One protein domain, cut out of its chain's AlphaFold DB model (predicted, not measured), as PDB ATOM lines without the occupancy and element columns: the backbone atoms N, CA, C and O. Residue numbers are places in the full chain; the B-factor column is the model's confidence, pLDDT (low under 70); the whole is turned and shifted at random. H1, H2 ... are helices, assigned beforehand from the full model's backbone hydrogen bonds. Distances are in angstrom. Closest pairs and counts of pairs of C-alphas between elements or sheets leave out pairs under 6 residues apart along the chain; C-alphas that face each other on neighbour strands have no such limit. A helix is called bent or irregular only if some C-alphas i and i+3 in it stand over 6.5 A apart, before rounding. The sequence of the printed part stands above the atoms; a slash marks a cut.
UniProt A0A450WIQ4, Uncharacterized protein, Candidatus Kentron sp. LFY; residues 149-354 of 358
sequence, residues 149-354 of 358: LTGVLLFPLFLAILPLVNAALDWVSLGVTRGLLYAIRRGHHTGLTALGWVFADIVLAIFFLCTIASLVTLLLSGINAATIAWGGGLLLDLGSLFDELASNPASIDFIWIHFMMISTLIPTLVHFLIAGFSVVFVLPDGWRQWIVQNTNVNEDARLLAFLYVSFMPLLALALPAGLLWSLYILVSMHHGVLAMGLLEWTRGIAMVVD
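Overview. This is residues 149 to 354 of the 358 residues of an uncharacterized protein of Candidatus Kentron sp. LFY (UniProt A0A450WIQ4). A long rod of mostly lengthwise helices: the helical hairpin of H1b and H2 lies alongside H4, and H4 pairs in turn with H6, which runs on past it to the far end, where the short H5 folds against H6. Toward the other end H7 packs on H2 and H3, while residues 185 to 192, round the turn of the first hairpin, stick out. The 206 printed residues include seven named helices, H1 to H7 in order, and no named strand; the class is all helix. The whole is loose, with a radius of gyration of the C-alphas of 23.1 A, and spans 84 by 33 by 31 A.

Along the chain. H1, residues 150 to 186, was assigned as one helix by its hydrogen bonds but is bent: C-alphas 159 and 162 are 6.6 A apart. Its arm H1a, residues 150 to 159, begins at C-alpha 150 (-72.321, 3.077, 41.640); its arm H1b, residues 162 to 186, is 35.9 A long. H2, residues 191 to 229, measures 56.6 A. H3 is residues 238 to 247. H4, residues 252 to 281, measures 41.0 A and is irregular, with C-alphas 253 and 256 7.4 A apart; it has a kink of 39 degrees near residue 263. H5 is residues 285 to 294. H6, residues 299 to 335, measures 52.4 A and is irregular, with C-alphas 331 and 334 8.6 A apart; it has a kink of 46 degrees near residue 313. H7, residues 337 to 353, is 24.2 A long and ends at C-alpha 353 (-89.485, 4.486, 53.674).

Arrangement. H1a touches no helix. H1b and H2 form a hairpin at a shallow tilt of 14 degrees, closest at the C-alphas of Asn 166 and Ile 212, 6.9 A. H2 and H4 are near each other. H2 touches H7 with residues 210 to 222 alone, closest at C-alphas 214 and 346, 5.9 A. H3 touches H7, closest at C-alphas 242 and 347, 7.0 A. H4, with residues 269 to 281 alone, touches H6, opposite ways; C-alphas 276 and 320 are closest, 4.8 A. H5 and H6 form a hairpin, closest at C-alphas 291 and 301, 5.1 A. H6 and H7 touch only at the corner, closest at C-alphas 331 and 338, 6.1 A. Every O i to N i+4 pair is within hydrogen-bond range in H1b, H2, H3 and H5; H1a has 5 of 6, H4 22 of 26, H6 28 of 33 and H7 12 of 13.

Size, cuts and confidence. The C-alphas of Gly 231 and Val 297 are the two farthest apart, 84.3 A. The printed part has no cut, and no link is long. Mean pLDDT of the printed part is 79.8; 35 residues are under 70, among them 149 to 157 and 184 to 192.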
ATOM      1  N   LEU A 149     -68.240   1.840  41.293       63.28
ATOM      2  CA  LEU A 149     -69.240   0.781  41.110       63.28
ATOM      3  C   LEU A 149     -70.680   1.301  41.065       63.28
ATOM      4  O   LEU A 149     -71.515   0.660  40.430       63.28
ATOM      5  N   THR A 150     -70.973   2.478  41.625       65.06
ATOM      6  CA  THR A 150     -72.321   3.077  41.640       65.06
ATOM      7  C   THR A 150     -72.915   3.204  40.234       65.06
ATOM      8  O   THR A 150     -74.019   2.728  39.983       65.06
ATOM      9  N   GLY A 151     -72.162   3.745  39.267       64.56
ATOM     10  CA  GLY A 151     -72.622   3.853  37.875       64.56
ATOM     11  C   GLY A 151     -72.839   2.494  37.195       64.56
ATOM     12  O   GLY A 151     -73.780   2.322  36.418       64.56
ATOM     13  N   VAL A 152     -72.012   1.498  37.531       65.44
ATOM     14  CA  VAL A 152     -72.118   0.125  37.006       65.44
ATOM     15  C   VAL A 152     -73.322  -0.612  37.599       65.44
ATOM     16  O   VAL A 152     -73.924  -1.423  36.905       65.44
ATOM     17  N   LEU A 153     -73.693  -0.320  38.848       65.94
ATOM     18  CA  LEU A 153     -74.851  -0.866  39.567       65.94
ATOM     19  C   LEU A 153     -76.179  -0.234  39.149       65.94
ATOM     20  O   LEU A 153     -77.199  -0.921  39.068       65.94
ATOM     21  N   LEU A 154     -76.160   1.062  38.849       67.62
ATOM     22  CA  LEU A 154     -77.319   1.775  38.330       67.62
ATOM     23  C   LEU A 154     -77.733   1.231  36.956       67.62
ATOM     24  O   LEU A 154     -78.921   1.096  36.682       67.62
ATOM     25  N   PHE A 155     -76.784   0.827  36.110       67.25
ATOM     26  CA  PHE A 155     -77.080   0.306  34.772       67.25
ATOM     27  C   PHE A 155     -78.018  -0.926  34.743       67.25
ATOM     28  O   PHE A 155     -79.056  -0.851  34.085       67.25
ATOM     29  N   PRO A 156     -77.751  -2.054  35.438       65.81
ATOM     30  CA  PRO A 156     -78.671  -3.190  35.483       65.81
ATOM     31  C   PRO A 156     -79.980  -2.853  36.202       65.81
ATOM     32  O   PRO A 156     -81.025  -3.385  35.834       65.81
ATOM     33  N   LEU A 157     -79.961  -1.939  37.177       68.69
ATOM     34  CA  LEU A 157     -81.182  -1.469  37.824       68.69
ATOM     35  C   LEU A 157     -82.100  -0.742  36.826       68.69
ATOM     36  O   LEU A 157     -83.288  -1.064  36.725       68.69
ATOM     37  N   PHE A 158     -81.524   0.165  36.031       70.38
ATOM     38  CA  PHE A 158     -82.209   0.929  34.988       70.38
ATOM     39  C   PHE A 158     -82.607   0.103  33.772       70.38
ATOM     40  O   PHE A 158     -83.631   0.392  33.161       70.38
ATOM     41  N   LEU A 159     -81.823  -0.909  33.406       67.75
ATOM     42  CA  LEU A 159     -82.034  -1.647  32.163       67.75
ATOM     43  C   LEU A 159     -82.805  -2.959  32.355       67.75
ATOM     44  O   LEU A 159     -83.378  -3.465  31.393       67.75
ATOM     45  N   ALA A 160     -82.844  -3.505  33.576       70.44
ATOM     46  CA  ALA A 160     -83.544  -4.756  33.871       70.44
ATOM     47  C   ALA A 160     -84.727  -4.568  34.826       70.44
ATOM     48  O   ALA A 160     -85.841  -4.965  34.492       70.44
ATOM     49  N   ILE A 161     -84.515  -3.974  36.002       73.06
ATOM     50  CA  ILE A 161     -85.536  -3.988  37.062       73.06
ATOM     51  C   ILE A 161     -86.615  -2.937  36.810       73.06
ATOM     52  O   ILE A 161     -87.801  -3.260  36.857       73.06
ATOM     53  N   LEU A 162     -86.225  -1.704  36.483       74.75
ATOM     54  CA  LEU A 162     -87.180  -0.630  36.210       74.75
ATOM     55  C   LEU A 162     -88.089  -0.924  34.999       74.75
ATOM     56  O   LEU A 162     -89.305  -0.800  35.141       74.75
ATOM     57  N   PRO A 163     -87.580  -1.415  33.851       73.88
ATOM     58  CA  PRO A 163     -88.430  -1.817  32.734       73.88
ATOM     59  C   PRO A 163     -89.331  -3.005  33.067       73.88
ATOM     60  O   PRO A 163     -90.443  -3.074  32.560       73.88
ATOM     61  N   LEU A 164     -88.887  -3.932  33.924       75.44
ATOM     62  CA  LEU A 164     -89.698  -5.078  34.340       75.44
ATOM     63  C   LEU A 164     -90.883  -4.646  35.211       75.44
ATOM     64  O   LEU A 164     -92.012  -5.084  34.987       75.44
ATOM     65  N   VAL A 165     -90.625  -3.766  36.179       75.06
ATOM     66  CA  VAL A 165     -91.660  -3.113  36.985       75.06
ATOM     67  C   VAL A 165     -92.638  -2.368  36.081       75.06
ATOM     68  O   VAL A 165     -93.851  -2.551  36.202       75.06
ATOM     69  N   ASN A 166     -92.114  -1.567  35.149       78.06
ATOM     70  CA  ASN A 166     -92.939  -0.805  34.223       78.06
ATOM     71  C   ASN A 166     -93.790  -1.729  33.347       78.06
ATOM     72  O   ASN A 166     -94.986  -1.510  33.211       78.06
ATOM     73  N   ALA A 167     -93.217  -2.820  32.834       77.69
ATOM     74  CA  ALA A 167     -93.913  -3.777  31.979       77.69
ATOM     75  C   ALA A 167     -95.116  -4.440  32.670       77.69
ATOM     76  O   ALA A 167     -96.119  -4.731  32.014       77.69
ATOM     77  N   ALA A 168     -95.044  -4.677  33.985       78.50
ATOM     78  CA  ALA A 168     -96.182  -5.191  34.745       78.50
ATOM     79  C   ALA A 168     -97.340  -4.181  34.762       78.50
ATOM     80  O   ALA A 168     -98.488  -4.551  34.506       78.50
ATOM     81  N   LEU A 169     -97.037  -2.904  35.005       77.94
ATOM     82  CA  LEU A 169     -98.031  -1.831  35.025       77.94
ATOM     83  C   LEU A 169     -98.557  -1.513  33.620       77.94
ATOM     84  O   LEU A 169     -99.764  -1.357  33.456       77.94
ATOM     85  N   ASP A 170     -97.705  -1.551  32.598       75.31
ATOM     86  CA  ASP A 170     -98.101  -1.441  31.192       75.31
ATOM     87  C   ASP A 170     -99.072  -2.559  30.797       75.31
ATOM     88  O   ASP A 170    -100.054  -2.316  30.096       75.31
ATOM     89  N   TRP A 171     -98.838  -3.795  31.254       80.69
ATOM     90  CA  TRP A 171     -99.740  -4.916  30.988       80.69
ATOM     91  C   TRP A 171    -101.112  -4.712  31.636       80.69
ATOM     92  O   TRP A 171    -102.136  -4.949  30.986       80.69
ATOM     93  N   VAL A 172    -101.143  -4.247  32.891       78.44
ATOM     94  CA  VAL A 172    -102.395  -3.923  33.589       78.44
ATOM     95  C   VAL A 172    -103.113  -2.779  32.874       78.44
ATOM     96  O   VAL A 172    -104.292  -2.920  32.550       78.44
ATOM     97  N   SER A 173    -102.402  -1.696  32.556       75.00
ATOM     98  CA  SER A 173    -102.927  -0.533  31.836       75.00
ATOM     99  C   SER A 173    -103.529  -0.935  30.486       75.00
ATOM    100  O   SER A 173    -104.707  -0.687  30.234       75.00
ATOM    101  N   LEU A 174    -102.798  -1.711  29.675       75.75
ATOM    102  CA  LEU A 174    -103.301  -2.280  28.421       75.75
ATOM    103  C   LEU A 174    -104.546  -3.150  28.618       75.75
ATOM    104  O   LEU A 174    -105.442  -3.149  27.770       75.75
ATOM    105  N   GLY A 175    -104.595  -3.925  29.701       78.12
ATOM    106  CA  GLY A 175    -105.762  -4.716  30.076       78.12
ATOM    107  C   GLY A 175    -106.990  -3.839  30.307       78.12
ATOM    108  O   GLY A 175    -108.054  -4.118  29.746       78.12
ATOM    109  N   VAL A 176    -106.830  -2.748  31.060       74.38
ATOM    110  CA  VAL A 176    -107.920  -1.812  31.347       74.38
ATOM    111  C   VAL A 176    -108.339  -1.043  30.094       74.38
ATOM    112  O   VAL A 176    -109.527  -1.028  29.778       74.38
ATOM    113  N   THR A 177    -107.398  -0.512  29.306       73.31
ATOM    114  CA  THR A 177    -107.700   0.169  28.035       73.31
ATOM    115  C   THR A 177    -108.440  -0.756  27.067       73.31
ATOM    116  O   THR A 177    -109.428  -0.360  26.448       73.31
ATOM    117  N   ARG A 178    -108.036  -2.031  26.958       75.31
ATOM    118  CA  ARG A 178    -108.769  -3.025  26.152       75.31
ATOM    119  C   ARG A 178    -110.172  -3.284  26.690       75.31
ATOM    120  O   ARG A 178    -111.090  -3.448  25.889       75.31
ATOM    121  N   GLY A 179    -110.346  -3.320  28.009       76.00
ATOM    122  CA  GLY A 179    -111.653  -3.437  28.658       76.00
ATOM    123  C   GLY A 179    -112.568  -2.245  28.356       76.00
ATOM    124  O   GLY A 179    -113.720  -2.445  27.974       76.00
ATOM    125  N   LEU A 180    -112.033  -1.024  28.438       70.31
ATOM    126  CA  LEU A 180    -112.712   0.237  28.115       70.31
ATOM    127  C   LEU A 180    -113.138   0.297  26.649       70.31
ATOM    128  O   LEU A 180    -114.318   0.472  26.351       70.31
ATOM    129  N   LEU A 181    -112.210   0.047  25.721       70.69
ATOM    130  CA  LEU A 181    -112.521  -0.083  24.292       70.69
ATOM    131  C   LEU A 181    -113.553  -1.193  24.051       70.69
ATOM    132  O   LEU A 181    -114.430  -1.069  23.196       70.69
ATOM    133  N   TYR A 182    -113.455  -2.254  24.855       73.56
ATOM    134  CA  TYR A 182    -114.401  -3.353  25.009       73.56
ATOM    135  C   TYR A 182    -115.843  -2.865  25.142       73.56
ATOM    136  O   TYR A 182    -116.741  -3.163  24.346       73.56
ATOM    137  N   ALA A 183    -116.022  -2.089  26.205       71.00
ATOM    138  CA  ALA A 183    -117.281  -1.511  26.633       71.00
ATOM    139  C   ALA A 183    -117.799  -0.451  25.653       71.00
ATOM    140  O   ALA A 183    -118.996  -0.434  25.364       71.00
ATOM    141  N   ILE A 184    -116.913   0.380  25.092       67.00
ATOM    142  CA  ILE A 184    -117.269   1.404  24.098       67.00
ATOM    143  C   ILE A 184    -117.786   0.746  22.816       67.00
ATOM    144  O   ILE A 184    -118.847   1.112  22.323       67.00
ATOM    145  N   ARG A 185    -117.092  -0.280  22.303       69.56
ATOM    146  CA  ARG A 185    -117.482  -0.980  21.068       69.56
ATOM    147  C   ARG A 185    -118.801  -1.748  21.200       69.56
ATOM    148  O   ARG A 185    -119.480  -1.960  20.199       69.56
ATOM    149  N   ARG A 186    -119.136  -2.232  22.400       68.25
ATOM    150  CA  ARG A 186    -120.314  -3.086  22.641       68.25
ATOM    151  C   ARG A 186    -121.595  -2.336  23.024       68.25
ATOM    152  O   ARG A 186    -122.631  -2.990  23.104       68.25
ATOM    153  N   GLY A 187    -121.560  -1.023  23.259       57.47
ATOM    154  CA  GLY A 187    -122.734  -0.259  23.699       57.47
ATOM    155  C   GLY A 187    -123.157   0.857  22.742       57.47
ATOM    156  O   GLY A 187    -122.325   1.593  22.218       57.47
ATOM    157  N   HIS A 188    -124.475   1.008  22.562       53.56
ATOM    158  CA  HIS A 188    -125.119   2.202  22.001       53.56
ATOM    159  C   HIS A 188    -125.023   3.347  23.021       53.56
ATOM    160  O   HIS A 188    -125.986   3.664  23.716       53.56
ATOM    161  N   HIS A 189    -123.834   3.915  23.190       57.38
ATOM    162  CA  HIS A 189    -123.611   4.955  24.188       57.38
ATOM    163  C   HIS A 189    -124.049   6.313  23.642       57.38
ATOM    164  O   HIS A 189    -123.556   6.776  22.615       57.38
ATOM    165  N   THR A 190    -124.957   6.981  24.350       61.31
ATOM    166  CA  THR A 190    -125.217   8.417  24.173       61.31
ATOM    167  C   THR A 190    -123.919   9.218  24.368       61.31
ATOM    168  O   THR A 190    -123.058   8.815  25.152       61.31
ATOM    169  N   GLY A 191    -123.747  10.359  23.692       62.97
ATOM    170  CA  GLY A 191    -122.482  11.119  23.721       62.97
ATOM    171  C   GLY A 191    -121.947  11.438  25.130       62.97
ATOM    172  O   GLY A 191    -120.738  11.416  25.346       62.97
ATOM    173  N   LEU A 192    -122.832  11.626  26.118       68.44
ATOM    174  CA  LEU A 192    -122.466  11.874  27.521       68.44
ATOM    175  C   LEU A 192    -121.794  10.673  28.205       68.44
ATOM    176  O   LEU A 192    -120.820  10.844  28.932       68.44
ATOM    177  N   THR A 193    -122.266   9.452  27.946       72.56
ATOM    178  CA  THR A 193    -121.643   8.230  28.483       72.56
ATOM    179  C   THR A 193    -120.249   7.998  27.901       72.56
ATOM    180  O   THR A 193    -119.355   7.576  28.626       72.56
ATOM    181  N   ALA A 194    -120.024   8.343  26.627       66.62
ATOM    182  CA  ALA A 194    -118.692   8.293  26.021       66.62
ATOM    183  C   ALA A 194    -117.727   9.298  26.676       66.62
ATOM    184  O   ALA A 194    -116.576   8.959  26.944       66.62
ATOM    185  N   LEU A 195    -118.211  10.498  27.006       69.81
ATOM    186  CA  LEU A 195    -117.428  11.529  27.690       69.81
ATOM    187  C   LEU A 195    -117.046  11.101  29.121       69.81
ATOM    188  O   LEU A 195    -115.912  11.314  29.546       69.81
ATOM    189  N   GLY A 196    -117.944  10.401  29.825       77.88
ATOM    190  CA  GLY A 196    -117.647   9.784  31.123       77.88
ATOM    191  C   GLY A 196    -116.527   8.736  31.063       77.88
ATOM    192  O   GLY A 196    -115.663   8.714  31.936       77.88
ATOM    193  N   TRP A 197    -116.485   7.913  30.008       71.94
ATOM    194  CA  TRP A 197    -115.406   6.937  29.810       71.94
ATOM    195  C   TRP A 197    -114.053   7.590  29.516       71.94
ATOM    196  O   TRP A 197    -113.037   7.118  30.017       71.94
ATOM    197  N   VAL A 198    -114.035   8.692  28.757       70.81
ATOM    198  CA  VAL A 198    -112.811   9.475  28.517       70.81
ATOM    199  C   VAL A 198    -112.278  10.059  29.826       70.81
ATOM    200  O   VAL A 198    -111.086   9.967  30.101       70.81
ATOM    201  N   PHE A 199    -113.152  10.618  30.666       75.44
ATOM    202  CA  PHE A 199    -112.737  11.144  31.966       75.44
ATOM    203  C   PHE A 199    -112.192  10.043  32.890       75.44
ATOM    204  O   PHE A 199    -111.167  10.235  33.541       75.44
ATOM    205  N   ALA A 200    -112.837   8.873  32.913       78.81
ATOM    206  CA  ALA A 200    -112.365   7.726  33.684       78.81
ATOM    207  C   ALA A 200    -110.963   7.258  33.245       78.81
ATOM    208  O   ALA A 200    -110.144   6.927  34.099       78.81
ATOM    209  N   ASP A 201    -110.670   7.277  31.940       77.19
ATOM    210  CA  ASP A 201    -109.349   6.934  31.398       77.19
ATOM    211  C   ASP A 201    -108.265   7.932  31.844       77.19
ATOM    212  O   ASP A 201    -107.185   7.520  32.259       77.19
ATOM    213  N   ILE A 202    -108.577   9.236  31.881       75.00
ATOM    214  CA  ILE A 202    -107.655  10.270  32.387       75.00
ATOM    215  C   ILE A 202    -107.345  10.055  33.874       75.00
ATOM    216  O   ILE A 202    -106.180  10.079  34.273       75.00
ATOM    217  N   VAL A 203    -108.370   9.825  34.702       82.12
ATOM    218  CA  VAL A 203    -108.183   9.560  36.140       82.12
ATOM    219  C   VAL A 203    -107.337   8.305  36.349       82.12
ATOM    220  O   VAL A 203    -106.429   8.293  37.180       82.12
ATOM    221  N   LEU A 204    -107.596   7.260  35.564       81.38
ATOM    222  CA  LEU A 204    -106.837   6.019  35.613       81.38
ATOM    223  C   LEU A 204    -105.379   6.212  35.168       81.38
ATOM    224  O   LEU A 204    -104.477   5.643  35.780       81.38
ATOM    225  N   ALA A 205    -105.130   7.034  34.149       78.62
ATOM    226  CA  ALA A 205    -103.782   7.366  33.702       78.62
ATOM    227  C   ALA A 205    -102.987   8.098  34.796       78.62
ATOM    228  O   ALA A 205    -101.837   7.744  35.050       78.62
ATOM    229  N   ILE A 206    -103.607   9.058  35.496       81.69
ATOM    230  CA  ILE A 206    -102.991   9.739  36.649       81.69
ATOM    231  C   ILE A 206    -102.703   8.732  37.769       81.69
ATOM    232  O   ILE A 206    -101.606   8.721  38.322       81.69
ATOM    233  N   PHE A 207    -103.651   7.841  38.067       86.38
ATOM    234  CA  PHE A 207    -103.455   6.785  39.059       86.38
ATOM    235  C   PHE A 207    -102.273   5.868  38.706       86.38
ATOM    236  O   PHE A 207    -101.441   5.580  39.571       86.38
ATOM    237  N   PHE A 208    -102.147   5.437  37.447       83.25
ATOM    238  CA  PHE A 208    -101.000   4.645  36.999       83.25
ATOM    239  C   PHE A 208     -99.693   5.428  37.075       83.25
ATOM    240  O   PHE A 208     -98.697   4.862  37.516       83.25
ATOM    241  N   LEU A 209     -99.691   6.715  36.722       83.31
ATOM    242  CA  LEU A 209     -98.508   7.567  36.840       83.31
ATOM    243  C   LEU A 209     -98.034   7.662  38.298       83.31
ATOM    244  O   LEU A 209     -96.865   7.403  38.577       83.31
ATOM    245  N   CYS A 210     -98.945   7.945  39.236       87.62
ATOM    246  CA  CYS A 210     -98.639   7.944  40.668       87.62
ATOM    247  C   CYS A 210     -98.161   6.567  41.142       87.62
ATOM    248  O   CYS A 210     -97.221   6.483  41.928       87.62
ATOM    249  N   THR A 211     -98.768   5.482  40.653       88.12
ATOM    250  CA  THR A 211     -98.388   4.107  41.015       88.12
ATOM    251  C   THR A 211     -96.981   3.764  40.534       88.12
ATOM    252  O   THR A 211     -96.191   3.249  41.320       88.12
ATOM    253  N   ILE A 212     -96.642   4.078  39.277       84.50
ATOM    254  CA  ILE A 212     -95.297   3.871  38.719       84.50
ATOM    255  C   ILE A 212     -94.286   4.673  39.534       84.50
ATOM    256  O   ILE A 212     -93.322   4.096  40.028       84.50
ATOM    257  N   ALA A 213     -94.535   5.968  39.739       87.38
ATOM    258  CA  ALA A 213     -93.641   6.835  40.500       87.38
ATOM    259  C   ALA A 213     -93.412   6.303  41.926       87.38
ATOM    260  O   ALA A 213     -92.272   6.156  42.357       87.38
ATOM    261  N   SER A 214     -94.486   5.894  42.611       90.88
ATOM    262  CA  SER A 214     -94.420   5.278  43.943       90.88
ATOM    263  C   SER A 214     -93.586   4.001  43.945       90.88
ATOM    264  O   SER A 214     -92.762   3.803  44.831       90.88
ATOM    265  N   LEU A 215     -93.788   3.123  42.961       88.56
ATOM    266  CA  LEU A 215     -93.095   1.842  42.898       88.56
ATOM    267  C   LEU A 215     -91.604   2.032  42.606       88.56
ATOM    268  O   LEU A 215     -90.778   1.360  43.217       88.56
ATOM    269  N   VAL A 216     -91.251   2.979  41.733       85.75
ATOM    270  CA  VAL A 216     -89.856   3.367  41.483       85.75
ATOM    271  C   VAL A 216     -89.209   3.906  42.758       85.75
ATOM    272  O   VAL A 216     -88.127   3.447  43.121       85.75
ATOM    273  N   THR A 217     -89.877   4.813  43.478       90.31
ATOM    274  CA  THR A 217     -89.379   5.337  44.759       90.31
ATOM    275  C   THR A 217     -89.196   4.228  45.793       90.31
ATOM    276  O   THR A 217     -88.132   4.138  46.396       90.31
ATOM    277  N   LEU A 218     -90.187   3.347  45.966       90.94
ATOM    278  CA  LEU A 218     -90.116   2.210  46.891       90.94
ATOM    279  C   LEU A 218     -89.000   1.230  46.521       90.94
ATOM    280  O   LEU A 218     -88.337   0.695  47.403       90.94
ATOM    281  N   LEU A 219     -88.782   0.990  45.227       88.25
ATOM    282  CA  LEU A 219     -87.702   0.135  44.751       88.25
ATOM    283  C   LEU A 219     -86.336   0.736  45.095       88.25
ATOM    284  O   LEU A 219     -85.495   0.039  45.659       88.25
ATOM    285  N   LEU A 220     -86.117   2.014  44.771       87.56
ATOM    286  CA  LEU A 220     -84.861   2.710  45.066       87.56
ATOM    287  C   LEU A 220     -84.603   2.769  46.575       87.56
ATOM    288  O   LEU A 220     -83.510   2.433  47.026       87.56
ATOM    289  N   SER A 221     -85.639   3.077  47.351       90.56
ATOM    290  CA  SER A 221     -85.588   3.085  48.810       90.56
ATOM    291  C   SER A 221     -85.294   1.709  49.404       90.56
ATOM    292  O   SER A 221     -84.416   1.572  50.257       90.56
ATOM    293  N   GLY A 222     -85.945   0.659  48.900       88.75
ATOM    294  CA  GLY A 222     -85.671  -0.716  49.304       88.75
ATOM    295  C   GLY A 222     -84.235  -1.141  48.998       88.75
ATOM    296  O   GLY A 222     -83.628  -1.867  49.782       88.75
ATOM    297  N   ILE A 223     -83.660  -0.657  47.894       86.44
ATOM    298  CA  ILE A 223     -82.260  -0.913  47.540       86.44
ATOM    299  C   ILE A 223     -81.311  -0.157  48.467       86.44
ATOM    300  O   ILE A 223     -80.349  -0.757  48.942       86.44
ATOM    301  N   ASN A 224     -81.583   1.112  48.784       89.56
ATOM    302  CA  ASN A 224     -80.813   1.862  49.779       89.56
ATOM    303  C   ASN A 224     -80.823   1.145  51.137       89.56
ATOM    304  O   ASN A 224     -79.765   0.885  51.710       89.56
ATOM    305  N   ALA A 225     -82.005   0.733  51.607       89.12
ATOM    306  CA  ALA A 225     -82.159  -0.018  52.850       89.12
ATOM    307  C   ALA A 225     -81.403  -1.358  52.824       89.12
ATOM    308  O   ALA A 225     -80.691  -1.685  53.773       89.12
ATOM    309  N   ALA A 226     -81.497  -2.114  51.725       86.38
ATOM    310  CA  ALA A 226     -80.766  -3.370  51.556       86.38
ATOM    311  C   ALA A 226     -79.245  -3.159  51.521       86.38
ATOM    312  O   ALA A 226     -78.497  -3.970  52.067       86.38
ATOM    313  N   THR A 227     -78.787  -2.061  50.918       85.38
ATOM    314  CA  THR A 227     -77.363  -1.727  50.853       85.38
ATOM    315  C   THR A 227     -76.799  -1.472  52.245       85.38
ATOM    316  O   THR A 227     -75.792  -2.073  52.621       85.38
ATOM    317  N   ILE A 228     -77.485  -0.637  53.030       86.38
ATOM    318  CA  ILE A 228     -77.103  -0.328  54.411       86.38
ATOM    319  C   ILE A 228     -77.130  -1.598  55.267       86.38
ATOM    320  O   ILE A 228     -76.187  -1.861  56.014       86.38
ATOM    321  N   ALA A 229     -78.166  -2.430  55.121       87.12
ATOM    322  CA  ALA A 229     -78.287  -3.690  55.856       87.12
ATOM    323  C   ALA A 229     -77.140  -4.679  55.567       87.12
ATOM    324  O   ALA A 229     -76.821  -5.516  56.412       87.12
ATOM    325  N   TRP A 230     -76.496  -4.581  54.401       86.31
ATOM    326  CA  TRP A 230     -75.315  -5.369  54.028       86.31
ATOM    327  C   TRP A 230     -73.979  -4.638  54.222       86.31
ATOM    328  O   TRP A 230     -72.947  -5.128  53.765       86.31
ATOM    329  N   GLY A 231     -73.971  -3.510  54.938       80.56
ATOM    330  CA  GLY A 231     -72.754  -2.776  55.297       80.56
ATOM    331  C   GLY A 231     -72.171  -1.913  54.173       80.56
ATOM    332  O   GLY A 231     -71.029  -1.472  54.289       80.56
ATOM    333  N   GLY A 232     -72.926  -1.678  53.095       79.94
ATOM    334  CA  GLY A 232     -72.585  -0.708  52.053       79.94
ATOM    335  C   GLY A 232     -73.080   0.713  52.376       79.94
ATOM    336  O   GLY A 232     -73.746   0.942  53.384       79.94
ATOM    337  N   GLY A 233     -72.753   1.676  51.507       82.25
ATOM    338  CA  GLY A 233     -73.240   3.064  51.589       82.25
ATOM    339  C   GLY A 233     -74.589   3.278  50.894       82.25
ATOM    340  O   GLY A 233     -75.145   2.356  50.313       82.25
ATOM    341  N   LEU A 234     -75.122   4.499  50.908       84.00
ATOM    342  CA  LEU A 234     -76.308   4.830  50.107       84.00
ATOM    343  C   LEU A 234     -75.993   4.678  48.612       84.00
ATOM    344  O   LEU A 234     -74.981   5.194  48.140       84.00
ATOM    345  N   LEU A 235     -76.857   3.979  47.866       81.81
ATOM    346  CA  LEU A 235     -76.709   3.867  46.412       81.81
ATOM    347  C   LEU A 235     -77.077   5.191  45.736       81.81
ATOM    348  O   LEU A 235     -76.393   5.627  44.812       81.81
ATOM    349  N   LEU A 236     -78.174   5.802  46.187       85.62
ATOM    350  CA  LEU A 236     -78.688   7.067  45.676       85.62
ATOM    351  C   LEU A 236     -79.319   7.845  46.832       85.62
ATOM    352  O   LEU A 236     -80.285   7.371  47.423       85.62
ATOM    353  N   ASP A 237     -78.793   9.025  47.154       88.44
ATOM    354  CA  ASP A 237     -79.414   9.927  48.129       88.44
ATOM    355  C   ASP A 237     -80.686  10.524  47.510       88.44
ATOM    356  O   ASP A 237     -80.620  11.414  46.658       88.44
ATOM    357  N   LEU A 238     -81.849   9.984  47.891       89.06
ATOM    358  CA  LEU A 238     -83.132  10.426  47.345       89.06
ATOM    359  C   LEU A 238     -83.485  11.838  47.816       89.06
ATOM    360  O   LEU A 238     -84.135  12.570  47.071       89.06
ATOM    361  N   GLY A 239     -83.040  12.240  49.010       88.88
ATOM    362  CA  GLY A 239     -83.256  13.588  49.524       88.88
ATOM    363  C   GLY A 239     -82.560  14.631  48.658       88.88
ATOM    364  O   GLY A 239     -83.229  15.512  48.112       88.88
ATOM    365  N   SER A 240     -81.247  14.466  48.457       88.88
ATOM    366  CA  SER A 240     -80.460  15.340  47.573       88.88
ATOM    367  C   SER A 240     -81.010  15.320  46.151       88.88
ATOM    368  O   SER A 240     -81.200  16.373  45.544       88.88
ATOM    369  N   LEU A 241     -81.360  14.134  45.639       88.88
ATOM    370  CA  LEU A 241     -81.917  13.988  44.297       88.88
ATOM    371  C   LEU A 241     -83.201  14.805  44.113       88.88
ATOM    372  O   LEU A 241     -83.351  15.485  43.101       88.88
ATOM    373  N   PHE A 242     -84.140  14.740  45.061       91.56
ATOM    374  CA  PHE A 242     -85.398  15.478  44.947       91.56
ATOM    375  C   PHE A 242     -85.204  16.989  45.084       91.56
ATOM    376  O   PHE A 242     -85.866  17.741  44.367       91.56
ATOM    377  N   ASP A 243     -84.304  17.444  45.957       90.50
ATOM    378  CA  ASP A 243     -84.016  18.872  46.131       90.50
ATOM    379  C   ASP A 243     -83.297  19.464  44.906       90.50
ATOM    380  O   ASP A 243     -83.634  20.558  44.432       90.50
ATOM    381  N   GLU A 244     -82.353  18.728  44.323       89.31
ATOM    382  CA  GLU A 244     -81.682  19.136  43.089       89.31
ATOM    383  C   GLU A 244     -82.626  19.089  41.878       89.31
ATOM    384  O   GLU A 244     -82.616  20.003  41.053       89.31
ATOM    385  N   LEU A 245     -83.502  18.081  41.788       87.94
ATOM    386  CA  LEU A 245     -84.494  17.989  40.714       87.94
ATOM    387  C   LEU A 245     -85.550  19.101  40.812       87.94
ATOM    388  O   LEU A 245     -86.000  19.607  39.786       87.94
ATOM    389  N   ALA A 246     -85.925  19.514  42.028       88.06
ATOM    390  CA  ALA A 246     -86.833  20.640  42.250       88.06
ATOM    391  C   ALA A 246     -86.194  21.987  41.879       88.06
ATOM    392  O   ALA A 246     -86.863  22.867  41.337       88.06
ATOM    393  N   SER A 247     -84.906  22.162  42.185       89.06
ATOM    394  CA  SER A 247     -84.193  23.427  41.965       89.06
ATOM    395  C   SER A 247     -83.680  23.592  40.534       89.06
ATOM    396  O   SER A 247     -83.696  24.704  40.004       89.06
ATOM    397  N   ASN A 248     -83.256  22.504  39.888       88.19
ATOM    398  CA  ASN A 248     -82.763  22.505  38.516       88.19
ATOM    399  C   ASN A 248     -83.250  21.274  37.726       88.19
ATOM    400  O   ASN A 248     -82.456  20.391  37.379       88.19
ATOM    401  N   PRO A 249     -84.547  21.225  37.365       83.69
ATOM    402  CA  PRO A 249     -85.129  20.079  36.671       83.69
ATOM    403  C   PRO A 249     -84.493  19.823  35.302       83.69
ATOM    404  O   PRO A 249     -84.481  18.694  34.837       83.69
ATOM    405  N   ALA A 250     -83.924  20.840  34.651       83.19
ATOM    406  CA  ALA A 250     -83.315  20.711  33.328       83.19
ATOM    407  C   ALA A 250     -81.827  20.305  33.356       83.19
ATOM    408  O   ALA A 250     -81.176  20.339  32.308       83.19
ATOM    409  N   SER A 251     -81.266  19.946  34.521       85.88
ATOM    410  CA  SER A 251     -79.861  19.533  34.611       85.88
ATOM    411  C   SER A 251     -79.577  18.289  33.763       85.88
ATOM    412  O   SER A 251     -80.364  17.338  33.721       85.88
ATOM    413  N   ILE A 252     -78.403  18.267  33.127       82.56
ATOM    414  CA  ILE A 252     -77.927  17.110  32.360       82.56
ATOM    415  C   ILE A 252     -77.714  15.883  33.254       82.56
ATOM    416  O   ILE A 252     -77.880  14.756  32.790       82.56
ATOM    417  N   ASP A 253     -77.447  16.094  34.543       79.75
ATOM    418  CA  ASP A 253     -77.274  15.024  35.530       79.75
ATOM    419  C   ASP A 253     -78.571  14.230  35.749       79.75
ATOM    420  O   ASP A 253     -78.535  13.055  36.113       79.75
ATOM    421  N   PHE A 254     -79.724  14.828  35.428       82.25
ATOM    422  CA  PHE A 254     -81.038  14.188  35.499       82.25
ATOM    423  C   PHE A 254     -81.533  13.681  34.148       82.25
ATOM    424  O   PHE A 254     -82.664  13.200  34.057       82.25
ATOM    425  N   ILE A 255     -80.725  13.732  33.081       80.06
ATOM    426  CA  ILE A 255     -81.161  13.296  31.745       80.06
ATOM    427  C   ILE A 255     -81.621  11.835  31.731       80.06
ATOM    428  O   ILE A 255     -82.506  11.478  30.960       80.06
ATOM    429  N   TRP A 256     -81.082  10.995  32.617       76.06
ATOM    430  CA  TRP A 256     -81.509   9.606  32.768       76.06
ATOM    431  C   TRP A 256     -82.936   9.485  33.329       76.06
ATOM    432  O   TRP A 256     -83.678   8.620  32.868       76.06
ATOM    433  N   ILE A 257     -83.360  10.368  34.249       78.38
ATOM    434  CA  ILE A 257     -84.745  10.428  34.764       78.38
ATOM    435  C   ILE A 257     -85.683  10.825  33.630       78.38
ATOM    436  O   ILE A 257     -86.705  10.180  33.402       78.38
ATOM    437  N   HIS A 258     -85.300  11.853  32.871       78.44
ATOM    438  CA  HIS A 258     -86.067  12.320  31.720       78.44
ATOM    439  C   HIS A 258     -86.167  11.241  30.647       78.44
ATOM    440  O   HIS A 258     -87.248  10.997  30.121       78.44
ATOM    441  N   PHE A 259     -85.063  10.555  30.351       76.12
ATOM    442  CA  PHE A 259     -85.042   9.453  29.399       76.12
ATOM    443  C   PHE A 259     -85.921   8.295  29.869       76.12
ATOM    444  O   PHE A 259     -86.684   7.757  29.071       76.12
ATOM    445  N   MET A 260     -85.877   7.952  31.161       74.06
ATOM    446  CA  MET A 260     -86.757   6.944  31.747       74.06
ATOM    447  C   MET A 260     -88.223   7.351  31.580       74.06
ATOM    448  O   MET A 260     -88.980   6.604  30.961       74.06
ATOM    449  N   MET A 261     -88.617   8.549  32.026       73.06
ATOM    450  CA  MET A 261     -89.989   9.036  31.858       73.06
ATOM    451  C   MET A 261     -90.415   9.028  30.390       73.06
ATOM    452  O   MET A 261     -91.453   8.462  30.059       73.06
ATOM    453  N   ILE A 262     -89.604   9.588  29.489       74.38
ATOM    454  CA  ILE A 262     -89.896   9.605  28.051       74.38
ATOM    455  C   ILE A 262     -90.065   8.176  27.531       74.38
ATOM    456  O   ILE A 262     -91.028   7.909  26.822       74.38
ATOM    457  N   SER A 263     -89.199   7.237  27.921       70.19
ATOM    458  CA  SER A 263     -89.292   5.839  27.485       70.19
ATOM    459  C   SER A 263     -90.594   5.168  27.929       70.19
ATOM    460  O   SER A 263     -91.204   4.453  27.136       70.19
ATOM    461  N   THR A 264     -91.075   5.470  29.139       70.44
ATOM    462  CA  THR A 264     -92.376   4.995  29.641       70.44
ATOM    463  C   THR A 264     -93.561   5.720  28.995       70.44
ATOM    464  O   THR A 264     -94.645   5.157  28.862       70.44
ATOM    465  N   LEU A 265     -93.355   6.947  28.508       71.38
ATOM    466  CA  LEU A 265     -94.361   7.715  27.779       71.38
ATOM    467  C   LEU A 265     -94.453   7.325  26.299       71.38
ATOM    468  O   LEU A 265     -95.506   7.539  25.708       71.38
ATOM    469  N   ILE A 266     -93.412   6.743  25.687       68.88
ATOM    470  CA  ILE A 266     -93.428   6.338  24.267       68.88
ATOM    471  C   ILE A 266     -94.593   5.380  23.953       68.88
ATOM    472  O   ILE A 266     -95.337   5.671  23.012       68.88
ATOM    473  N   PRO A 267     -94.824   4.276  24.696       67.06
ATOM    474  CA  PRO A 267     -95.986   3.415  24.465       67.06
ATOM    475  C   PRO A 267     -97.309   4.184  24.543       67.06
ATOM    476  O   PRO A 267     -98.174   4.029  23.682       67.06
ATOM    477  N   THR A 268     -97.442   5.070  25.529       69.06
ATOM    478  CA  THR A 268     -98.619   5.926  25.720       69.06
ATOM    479  C   THR A 268     -98.811   6.884  24.544       69.06
ATOM    480  O   THR A 268     -99.912   6.986  24.009       69.06
ATOM    481  N   LEU A 269     -97.739   7.513  24.060       67.12
ATOM    482  CA  LEU A 269     -97.731   8.385  22.885       67.12
ATOM    483  C   LEU A 269     -98.192   7.633  21.631       67.12
ATOM    484  O   LEU A 269     -99.006   8.140  20.862       67.12
ATOM    485  N   VAL A 270     -97.717   6.398  21.447       68.75
ATOM    486  CA  VAL A 270     -98.147   5.520  20.354       68.75
ATOM    487  C   VAL A 270     -99.638   5.197  20.472       68.75
ATOM    488  O   VAL A 270    -100.343   5.246  19.465       68.75
ATOM    489  N   HIS A 271    -100.157   4.931  21.674       70.25
ATOM    490  CA  HIS A 271    -101.594   4.732  21.878       70.25
ATOM    491  C   HIS A 271    -102.409   5.990  21.565       70.25
ATOM    492  O   HIS A 271    -103.410   5.882  20.859       70.25
ATOM    493  N   PHE A 272    -101.969   7.170  22.010       68.19
ATOM    494  CA  PHE A 272    -102.610   8.448  21.676       68.19
ATOM    495  C   PHE A 272    -102.619   8.704  20.169       68.19
ATOM    496  O   PHE A 272    -103.642   9.118  19.626       68.19
ATOM    497  N   LEU A 273    -101.517   8.403  19.476       69.62
ATOM    498  CA  LEU A 273    -101.443   8.475  18.018       69.62
ATOM    499  C   LEU A 273    -102.455   7.524  17.371       69.62
ATOM    500  O   LEU A 273    -103.263   7.963  16.557       69.62
ATOM    501  N   ILE A 274    -102.463   6.243  17.753       69.62
ATOM    502  CA  ILE A 274    -103.393   5.237  17.210       69.62
ATOM    503  C   ILE A 274    -104.850   5.629  17.475       69.62
ATOM    504  O   ILE A 274    -105.687   5.509  16.578       69.62
ATOM    505  N   ALA A 275    -105.164   6.104  18.681       69.94
ATOM    506  CA  ALA A 275    -106.494   6.570  19.052       69.94
ATOM    507  C   ALA A 275    -106.896   7.791  18.220       69.94
ATOM    508  O   ALA A 275    -107.979   7.802  17.639       69.94
ATOM    509  N   GLY A 276    -105.997   8.771  18.088       69.62
ATOM    510  CA  GLY A 276    -106.228   9.960  17.281       69.62
ATOM    511  C   GLY A 276    -106.482   9.616  15.814       69.62
ATOM    512  O   GLY A 276    -107.489  10.039  15.253       69.62
ATOM    513  N   PHE A 277    -105.653   8.755  15.215       71.62
ATOM    514  CA  PHE A 277    -105.901   8.231  13.871       71.62
ATOM    515  C   PHE A 277    -107.271   7.548  13.787       71.62
ATOM    516  O   PHE A 277    -108.062   7.860  12.899       71.62
ATOM    517  N   SER A 278    -107.582   6.661  14.734       71.75
ATOM    518  CA  SER A 278    -108.839   5.905  14.747       71.75
ATOM    519  C   SER A 278    -110.066   6.816  14.774       71.75
ATOM    520  O   SER A 278    -111.012   6.554  14.042       71.75
ATOM    521  N   VAL A 279    -110.046   7.900  15.555       69.69
ATOM    522  CA  VAL A 279    -111.153   8.871  15.620       69.69
ATOM    523  C   VAL A 279    -111.402   9.521  14.263       69.69
ATOM    524  O   VAL A 279    -112.550   9.608  13.839       69.69
ATOM    525  N   VAL A 280    -110.350   9.932  13.551       69.12
ATOM    526  CA  VAL A 280    -110.521  10.575  12.240       69.12
ATOM    527  C   VAL A 280    -111.044   9.580  11.200       69.12
ATOM    528  O   VAL A 280    -111.829   9.953  10.333       69.12
ATOM    529  N   PHE A 281    -110.647   8.304  11.287       68.81
ATOM    530  CA  PHE A 281    -111.119   7.255  10.373       68.81
ATOM    531  C   PHE A 281    -112.532   6.731  10.700       68.81
ATOM    532  O   PHE A 281    -113.090   5.956   9.917       68.81
ATOM    533  N   VAL A 282    -113.137   7.136  11.823       71.69
ATOM    534  CA  VAL A 282    -114.518   6.771  12.171       71.69
ATOM    535  C   VAL A 282    -115.489   7.720  11.468       71.69
ATOM    536  O   VAL A 282    -115.968   8.710  12.014       71.69
ATOM    537  N   LEU A 283    -115.820   7.379  10.224       67.06
ATOM    538  CA  LEU A 283    -117.050   7.845   9.586       67.06
ATOM    539  C   LEU A 283    -118.232   7.041  10.147       67.06
ATOM    540  O   LEU A 283    -118.186   5.806  10.088       67.06
ATOM    541  N   PRO A 284    -119.312   7.691  10.624       76.81
ATOM    542  CA  PRO A 284    -120.545   7.001  10.977       76.81
ATOM    543  C   PRO A 284    -121.018   6.114   9.821       76.81
ATOM    544  O   PRO A 284    -121.056   6.554   8.668       76.81
ATOM    545  N   ASP A 285    -121.393   4.868  10.118       75.38
ATOM    546  CA  ASP A 285    -121.694   3.863   9.090       75.38
ATOM    547  C   ASP A 285    -122.772   4.326   8.099       75.38
ATOM    548  O   ASP A 285    -122.644   4.074   6.902       75.38
ATOM    549  N   GLY A 286    -123.783   5.070   8.564       81.06
ATOM    550  CA  GLY A 286    -124.834   5.618   7.699       81.06
ATOM    551  C   GLY A 286    -124.311   6.630   6.675       81.06
ATOM    552  O   GLY A 286    -124.693   6.576   5.509       81.06
ATOM    553  N   TRP A 287    -123.382   7.500   7.076       81.56
ATOM    554  CA  TRP A 287    -122.776   8.490   6.180       81.56
ATOM    555  C   TRP A 287    -121.861   7.808   5.167       81.56
ATOM    556  O   TRP A 287    -121.924   8.108   3.976       81.56
ATOM    557  N   ARG A 288    -121.063   6.827   5.612       82.31
ATOM    558  CA  ARG A 288    -120.210   6.035   4.715       82.31
ATOM    559  C   ARG A 288    -121.039   5.295   3.665       82.31
ATOM    560  O   ARG A 288    -120.700   5.330   2.486       82.31
ATOM    561  N   GLN A 289    -122.113   4.627   4.087       85.69
ATOM    562  CA  GLN A 289    -122.989   3.880   3.184       85.69
ATOM    563  C   GLN A 289    -123.695   4.802   2.189       85.69
ATOM    564  O   GLN A 289    -123.701   4.493   1.000       85.69
ATOM    565  N   TRP A 290    -124.208   5.946   2.648       90.25
ATOM    566  CA  TRP A 290    -124.842   6.933   1.777       90.25
ATOM    567  C   TRP A 290    -123.868   7.490   0.729       90.25
ATOM    568  O   TRP A 290    -124.182   7.477  -0.457       90.25
ATOM    569  N   ILE A 291    -122.651   7.890   1.128       88.38
ATOM    570  CA  ILE A 291    -121.636   8.388   0.184       88.38
ATOM    571  C   ILE A 291    -121.349   7.327  -0.886       88.38
ATOM    572  O   ILE A 291    -121.415   7.621  -2.077       88.38
ATOM    573  N   VAL A 292    -121.082   6.078  -0.488       89.75
ATOM    574  CA  VAL A 292    -120.750   4.993  -1.429       89.75
ATOM    575  C   VAL A 292    -121.909   4.685  -2.383       89.75
ATOM    576  O   VAL A 292    -121.676   4.496  -3.575       89.75
ATOM    577  N   GLN A 293    -123.151   4.659  -1.891       92.25
ATOM    578  CA  GLN A 293    -124.330   4.358  -2.710       92.25
ATOM    579  C   GLN A 293    -124.681   5.497  -3.678       92.25
ATOM    580  O   GLN A 293    -125.134   5.237  -4.793       92.25
ATOM    581  N   ASN A 294    -124.433   6.751  -3.289       92.88
ATOM    582  CA  ASN A 294    -124.895   7.924  -4.029       92.88
ATOM    583  C   ASN A 294    -123.794   8.643  -4.827       92.88
ATOM    584  O   ASN A 294    -124.123   9.525  -5.616       92.88
ATOM    585  N   THR A 295    -122.517   8.253  -4.715       90.88
ATOM    586  CA  THR A 295    -121.372   8.890  -5.418       90.88
ATOM    587  C   THR A 295    -121.531   8.956  -6.946       90.88
ATOM    588  O   THR A 295    -120.987   9.847  -7.597       90.88
ATOM    589  N   ASN A 296    -122.267   8.024  -7.554       89.81
ATOM    590  CA  ASN A 296    -122.452   8.006  -9.009       89.81
ATOM    591  C   ASN A 296    -123.658   8.823  -9.488       89.81
ATOM    592  O   ASN A 296    -123.770   9.063 -10.686       89.81
ATOM    593  N   VAL A 297    -124.551   9.226  -8.580       90.50
ATOM    594  CA  VAL A 297    -125.860   9.801  -8.930       90.50
ATOM    595  C   VAL A 297    -126.061  11.195  -8.329       90.50
ATOM    596  O   VAL A 297    -126.762  12.008  -8.919       90.50
ATOM    597  N   ASN A 298    -125.443  11.491  -7.183       93.31
ATOM    598  CA  ASN A 298    -125.596  12.752  -6.463       93.31
ATOM    599  C   ASN A 298    -124.270  13.535  -6.427       93.31
ATOM    600  O   ASN A 298    -123.238  13.021  -5.987       93.31
ATOM    601  N   GLU A 299    -124.312  14.791  -6.870       92.50
ATOM    602  CA  GLU A 299    -123.175  15.713  -6.866       92.50
ATOM    603  C   GLU A 299    -122.711  16.052  -5.439       92.50
ATOM    604  O   GLU A 299    -121.508  16.070  -5.179       92.50
ATOM    605  N   ASP A 300    -123.639  16.158  -4.482       91.38
ATOM    606  CA  ASP A 300    -123.320  16.379  -3.066       91.38
ATOM    607  C   ASP A 300    -122.516  15.212  -2.483       91.38
ATOM    608  O   ASP A 300    -121.561  15.408  -1.732       91.38
ATOM    609  N   ALA A 301    -122.864  13.976  -2.865       89.44
ATOM    610  CA  ALA A 301    -122.143  12.781  -2.433       89.44
ATOM    611  C   ALA A 301    -120.721  12.734  -3.013       89.44
ATOM    612  O   ALA A 301    -119.792  12.321  -2.317       89.44
ATOM    613  N   ARG A 302    -120.526  13.206  -4.256       91.31
ATOM    614  CA  ARG A 302    -119.191  13.350  -4.864       91.31
ATOM    615  C   ARG A 302    -118.356  14.407  -4.165       91.31
ATOM    616  O   ARG A 302    -117.189  14.149  -3.882       91.31
ATOM    617  N   LEU A 303    -118.944  15.566  -3.876       90.62
ATOM    618  CA  LEU A 303    -118.262  16.634  -3.156       90.62
ATOM    619  C   LEU A 303    -117.855  16.166  -1.756       90.62
ATOM    620  O   LEU A 303    -116.705  16.338  -1.368       90.62
ATOM    621  N   LEU A 304    -118.756  15.504  -1.024       88.25
ATOM    622  CA  LEU A 304    -118.463  14.920   0.286       88.25
ATOM    623  C   LEU A 304    -117.369  13.851   0.219       88.25
ATOM    624  O   LEU A 304    -116.476  13.860   1.062       88.25
ATOM    625  N   ALA A 305    -117.391  12.962  -0.778       87.12
ATOM    626  CA  ALA A 305    -116.331  11.972  -0.979       87.12
ATOM    627  C   ALA A 305    -114.976  12.638  -1.263       87.12
ATOM    628  O   ALA A 305    -113.965  12.249  -0.678       87.12
ATOM    629  N   PHE A 306    -114.959  13.658  -2.126       90.38
ATOM    630  CA  PHE A 306    -113.765  14.434  -2.447       90.38
ATOM    631  C   PHE A 306    -113.215  15.144  -1.208       90.38
ATOM    632  O   PHE A 306    -112.061  14.930  -0.848       90.38
ATOM    633  N   LEU A 307    -114.052  15.910  -0.500       88.62
ATOM    634  CA  LEU A 307    -113.673  16.595   0.737       88.62
ATOM    635  C   LEU A 307    -113.164  15.605   1.785       88.62
ATOM    636  O   LEU A 307    -112.125  15.844   2.396       88.62
ATOM    637  N   TYR A 308    -113.849  14.475   1.962       84.88
ATOM    638  CA  TYR A 308    -113.425  13.448   2.900       84.88
ATOM    639  C   TYR A 308    -112.028  12.929   2.558       84.88
ATOM    640  O   TYR A 308    -111.152  12.978   3.411       84.88
ATOM    641  N   VAL A 309    -111.783  12.499   1.316       84.94
ATOM    642  CA  VAL A 309    -110.474  11.971   0.887       84.94
ATOM    643  C   VAL A 309    -109.375  13.036   0.953       84.94
ATOM    644  O   VAL A 309    -108.248  12.721   1.335       84.94
ATOM    645  N   SER A 310    -109.686  14.291   0.622       88.44
ATOM    646  CA  SER A 310    -108.720  15.393   0.623       88.44
ATOM    647  C   SER A 310    -108.346  15.871   2.029       88.44
ATOM    648  O   SER A 310    -107.176  16.149   2.282       88.44
ATOM    649  N   PHE A 311    -109.306  15.957   2.954       85.56
ATOM    650  CA  PHE A 311    -109.075  16.495   4.299       85.56
ATOM    651  C   PHE A 311    -108.795  15.426   5.357       85.56
ATOM    652  O   PHE A 311    -108.189  15.748   6.379       85.56
ATOM    653  N   MET A 312    -109.153  14.156   5.123       81.81
ATOM    654  CA  MET A 312    -108.864  13.066   6.065       81.81
ATOM    655  C   MET A 312    -107.390  12.988   6.463       81.81
ATOM    656  O   MET A 312    -107.132  12.940   7.661       81.81
ATOM    657  N   PRO A 313    -106.416  12.977   5.529       79.06
ATOM    658  CA  PRO A 313    -105.005  12.866   5.895       79.06
ATOM    659  C   PRO A 313    -104.530  14.045   6.752       79.06
ATOM    660  O   PRO A 313    -103.740  13.860   7.675       79.06
ATOM    661  N   LEU A 314    -105.051  15.248   6.481       84.06
ATOM    662  CA  LEU A 314    -104.741  16.452   7.252       84.06
ATOM    663  C   LEU A 314    -105.309  16.356   8.668       84.06
ATOM    664  O   LEU A 314    -104.585  16.591   9.630       84.06
ATOM    665  N   LEU A 315    -106.572  15.949   8.811       80.75
ATOM    666  CA  LEU A 315    -107.202  15.739  10.116       80.75
ATOM    667  C   LEU A 315    -106.532  14.598  10.891       80.75
ATOM    668  O   LEU A 315    -106.312  14.719  12.094       80.75
ATOM    669  N   ALA A 316    -106.154  13.524  10.197       76.94
ATOM    670  CA  ALA A 316    -105.468  12.360  10.747       76.94
ATOM    671  C   ALA A 316    -104.106  12.721  11.349       76.94
ATOM    672  O   ALA A 316    -103.678  12.067  12.290       76.94
ATOM    673  N   LEU A 317    -103.446  13.769  10.850       79.94
ATOM    674  CA  LEU A 317    -102.224  14.322  11.439       79.94
ATOM    675  C   LEU A 317    -102.520  15.391  12.498       79.94
ATOM    676  O   LEU A 317    -101.885  15.407  13.552       79.94
ATOM    677  N   ALA A 318    -103.493  16.266  12.239       83.75
ATOM    678  CA  ALA A 318    -103.824  17.387  13.111       83.75
ATOM    679  C   ALA A 318    -104.392  16.936  14.461       83.75
ATOM    680  O   ALA A 318    -104.057  17.532  15.481       83.75
ATOM    681  N   LEU A 319    -105.220  15.887  14.494       79.31
ATOM    682  CA  LEU A 319    -105.852  15.428  15.730       79.31
ATOM    683  C   LEU A 319    -104.831  14.808  16.705       79.31
ATOM    684  O   LEU A 319    -104.776  15.272  17.845       79.31
ATOM    685  N   PRO A 320    -103.960  13.853  16.310       76.81
ATOM    686  CA  PRO A 320    -102.874  13.410  17.180       76.81
ATOM    687  C   PRO A 320    -101.922  14.541  17.571       76.81
ATOM    688  O   PRO A 320    -101.559  14.638  18.738       76.81
ATOM    689  N   ALA A 321    -101.552  15.429  16.639       81.81
ATOM    690  CA  ALA A 321    -100.699  16.575  16.955       81.81
ATOM    691  C   ALA A 321    -101.345  17.500  17.999       81.81
ATOM    692  O   ALA A 321    -100.679  17.925  18.939       81.81
ATOM    693  N   GLY A 322    -102.649  17.757  17.885       85.00
ATOM    694  CA  GLY A 322    -103.424  18.530  18.852       85.00
ATOM    695  C   GLY A 322    -103.529  17.849  20.216       85.00
ATOM    696  O   GLY A 322    -103.400  18.521  21.238       85.00
ATOM    697  N   LEU A 323    -103.696  16.522  20.259       78.50
ATOM    698  CA  LEU A 323    -103.675  15.749  21.507       78.50
ATOM    699  C   LEU A 323    -102.302  15.820  22.191       78.50
ATOM    700  O   LEU A 323    -102.231  16.070  23.391       78.50
ATOM    701  N   LEU A 324    -101.215  15.671  21.429       79.31
ATOM    702  CA  LEU A 324     -99.850  15.800  21.945       79.31
ATOM    703  C   LEU A 324     -99.545  17.217  22.425       79.31
ATOM    704  O   LEU A 324     -98.950  17.397  23.483       79.31
ATOM    705  N   TRP A 325     -99.995  18.224  21.681       83.62
ATOM    706  CA  TRP A 325     -99.889  19.620  22.085       83.62
ATOM    707  C   TRP A 325    -100.683  19.902  23.364       83.62
ATOM    708  O   TRP A 325    -100.191  20.577  24.263       83.62
ATOM    709  N   SER A 326    -101.880  19.328  23.493       80.06
ATOM    710  CA  SER A 326    -102.705  19.444  24.701       80.06
ATOM    711  C   SER A 326    -102.032  18.789  25.905       80.06
ATOM    712  O   SER A 326    -102.042  19.363  26.989       80.06
ATOM    713  N   LEU A 327    -101.399  17.627  25.715       77.44
ATOM    714  CA  LEU A 327    -100.597  16.974  26.749       77.44
ATOM    715  C   LEU A 327     -99.389  17.833  27.144       77.44
ATOM    716  O   LEU A 327     -99.132  18.010  28.330       77.44
ATOM    717  N   TYR A 328     -98.680  18.407  26.169       82.44
ATOM    718  CA  TYR A 328     -97.572  19.325  26.427       82.44
ATOM    719  C   TYR A 328     -98.026  20.535  27.246       82.44
ATOM    720  O   TYR A 328     -97.396  20.858  28.252       82.44
ATOM    721  N   ILE A 329     -99.138  21.169  26.868       83.12
ATOM    722  CA  ILE A 329     -99.733  22.265  27.637       83.12
ATOM    723  C   ILE A 329    -100.095  21.774  29.043       83.12
ATOM    724  O   ILE A 329     -99.694  22.401  30.010       83.12
ATOM    725  N   LEU A 330    -100.775  20.637  29.193       77.56
ATOM    726  CA  LEU A 330    -101.163  20.099  30.502       77.56
ATOM    727  C   LEU A 330     -99.960  19.879  31.433       77.56
ATOM    728  O   LEU A 330    -100.034  20.198  32.617       77.56
ATOM    729  N   VAL A 331     -98.856  19.364  30.892       75.81
ATOM    730  CA  VAL A 331     -97.623  19.098  31.645       75.81
ATOM    731  C   VAL A 331     -96.825  20.379  31.916       75.81
ATOM    732  O   VAL A 331     -96.155  20.457  32.939       75.81
ATOM    733  N   SER A 332     -96.891  21.385  31.041       79.00
ATOM    734  CA  SER A 332     -96.139  22.647  31.178       79.00
ATOM    735  C   SER A 332     -96.917  23.773  31.871       79.00
ATOM    736  O   SER A 332     -96.314  24.740  32.344       79.00
ATOM    737  N   MET A 333     -98.244  23.663  31.964       78.81
ATOM    738  CA  MET A 333     -99.098  24.658  32.607       78.81
ATOM    739  C   MET A 333     -98.738  24.824  34.085       78.81
ATOM    740  O   MET A 333     -98.381  23.873  34.782       78.81
ATOM    741  N   HIS A 334     -98.856  26.066  34.564       75.25
ATOM    742  CA  HIS A 334     -98.631  26.440  35.963       75.25
ATOM    743  C   HIS A 334     -97.251  26.036  36.514       75.25
ATOM    744  O   HIS A 334     -97.145  25.624  37.661       75.25
ATOM    745  N   HIS A 335     -96.187  26.158  35.716       71.00
ATOM    746  CA  HIS A 335     -94.830  25.737  36.108       71.00
ATOM    747  C   HIS A 335     -94.702  24.223  36.349       71.00
ATOM    748  O   HIS A 335     -93.850  23.781  37.114       71.00
ATOM    749  N   GLY A 336     -95.543  23.421  35.690       75.62
ATOM    750  CA  GLY A 336     -95.501  21.970  35.800       75.62
ATOM    751  C   GLY A 336     -96.089  21.445  37.102       75.62
ATOM    752  O   GLY A 336     -95.510  20.546  37.699       75.62
ATOM    753  N   VAL A 337     -97.257  21.952  37.523       82.88
ATOM    754  CA  VAL A 337     -97.982  21.482  38.728       82.88
ATOM    755  C   VAL A 337     -98.091  19.962  38.783       82.88
ATOM    756  O   VAL A 337     -97.948  19.378  39.848       82.88
ATOM    757  N   LEU A 338     -98.320  19.307  37.643       80.81
ATOM    758  CA  LEU A 338     -98.391  17.848  37.574       80.81
ATOM    759  C   LEU A 338     -97.044  17.190  37.905       80.81
ATOM    760  O   LEU A 338     -97.009  16.230  38.667       80.81
ATOM    761  N   ALA A 339     -95.943  17.717  37.366       80.75
ATOM    762  CA  ALA A 339     -94.597  17.212  37.625       80.75
ATOM    763  C   ALA A 339     -94.144  17.514  39.062       80.75
ATOM    764  O   ALA A 339     -93.643  16.623  39.742       80.75
ATOM    765  N   MET A 340     -94.386  18.732  39.549       84.69
ATOM    766  CA  MET A 340     -94.075  19.137  40.922       84.69
ATOM    767  C   MET A 340     -94.933  18.388  41.944       84.69
ATOM    768  O   MET A 340     -94.411  17.909  42.942       84.69
ATOM    769  N   GLY A 341     -96.223  18.197  41.669       88.19
ATOM    770  CA  GLY A 341     -97.107  17.396  42.513       88.19
ATOM    771  C   GLY A 341     -96.709  15.920  42.537       88.19
ATOM    772  O   GLY A 341     -96.765  15.287  43.588       88.19
ATOM    773  N   LEU A 342     -96.243  15.370  41.409       88.25
ATOM    774  CA  LEU A 342     -95.680  14.017  41.371       88.25
ATOM    775  C   LEU A 342     -94.378  13.933  42.179       88.25
ATOM    776  O   LEU A 342     -94.178  12.960  42.902       88.25
ATOM    777  N   LEU A 343     -93.524  14.957  42.091       89.81
ATOM    778  CA  LEU A 343     -92.286  15.050  42.862       89.81
ATOM    779  C   LEU A 343     -92.576  15.095  44.367       89.81
ATOM    780  O   LEU A 343     -92.018  14.297  45.118       89.81
ATOM    781  N   GLU A 344     -93.499  15.955  44.802       92.06
ATOM    782  CA  GLU A 344     -93.961  16.039  46.193       92.06
ATOM    783  C   GLU A 344     -94.571  14.718  46.671       92.06
ATOM    784  O   GLU A 344     -94.263  14.261  47.771       92.06
ATOM    785  N   TRP A 345     -95.375  14.060  45.832       93.56
ATOM    786  CA  TRP A 345     -95.928  12.737  46.116       93.56
ATOM    787  C   TRP A 345     -94.827  11.698  46.356       93.56
ATOM    788  O   TRP A 345     -94.830  11.008  47.378       93.56
ATOM    789  N   THR A 346     -93.846  11.605  45.452       92.88
ATOM    790  CA  THR A 346     -92.713  10.679  45.609       92.88
ATOM    791  C   THR A 346     -91.843  11.022  46.811       92.88
ATOM    792  O   THR A 346     -91.412  10.117  47.525       92.88
ATOM    793  N   ARG A 347     -91.650  12.314  47.098       93.31
ATOM    794  CA  ARG A 347     -90.929  12.787  48.279       93.31
ATOM    795  C   ARG A 347     -91.642  12.368  49.561       93.31
ATOM    796  O   ARG A 347     -90.992  11.862  50.468       93.31
ATOM    797  N   GLY A 348     -92.965  12.514  49.621       92.94
ATOM    798  CA  GLY A 348     -93.770  12.093  50.769       92.94
ATOM    799  C   GLY A 348     -93.673  10.592  51.038       92.94
ATOM    800  O   GLY A 348     -93.580  10.182  52.191       92.94
ATOM    801  N   ILE A 349     -93.620   9.767  49.988       92.88
ATOM    802  CA  ILE A 349     -93.370   8.325  50.127       92.88
ATOM    803  C   ILE A 349     -91.952   8.073  50.643       92.88
ATOM    804  O   ILE A 349     -91.782   7.339  51.613       92.88
ATOM    805  N   ALA A 350     -90.941   8.689  50.026       92.44
ATOM    806  CA  ALA A 350     -89.544   8.500  50.410       92.44
ATOM    807  C   ALA A 350     -89.271   8.908  51.863       92.44
ATOM    808  O   ALA A 350     -88.572   8.189  52.562       92.44
ATOM    809  N   MET A 351     -89.896   9.979  52.360       92.75
ATOM    810  CA  MET A 351     -89.812  10.389  53.771       92.75
ATOM    811  C   MET A 351     -90.284   9.314  54.759       92.75
ATOM    812  O   MET A 351     -89.918   9.363  55.926       92.75
ATOM    813  N   VAL A 352     -91.123   8.367  54.328       92.44
ATOM    814  CA  VAL A 352     -91.626   7.285  55.189       92.44
ATOM    815  C   VAL A 352     -90.742   6.042  55.113       92.44
ATOM    816  O   VAL A 352     -90.663   5.295  56.086       92.44
ATOM    817  N   VAL A 353     -90.118   5.785  53.960       91.75
ATOM    818  CA  VAL A 353     -89.485   4.486  53.674       91.75
ATOM    819  C   VAL A 353     -87.976   4.545  53.445       91.75
ATOM    820  O   VAL A 353     -87.311   3.521  53.585       91.75
ATOM    821  N   ASP A 354     -87.423   5.694  53.060       90.94
ATOM    822  CA  ASP A 354     -86.040   5.799  52.611       90.94
ATOM    823  C   ASP A 354     -85.078   6.170  53.752       90.94
ATOM    824  O   ASP A 354     -85.284   7.177  54.435       90.94
TER     825      ASP A 354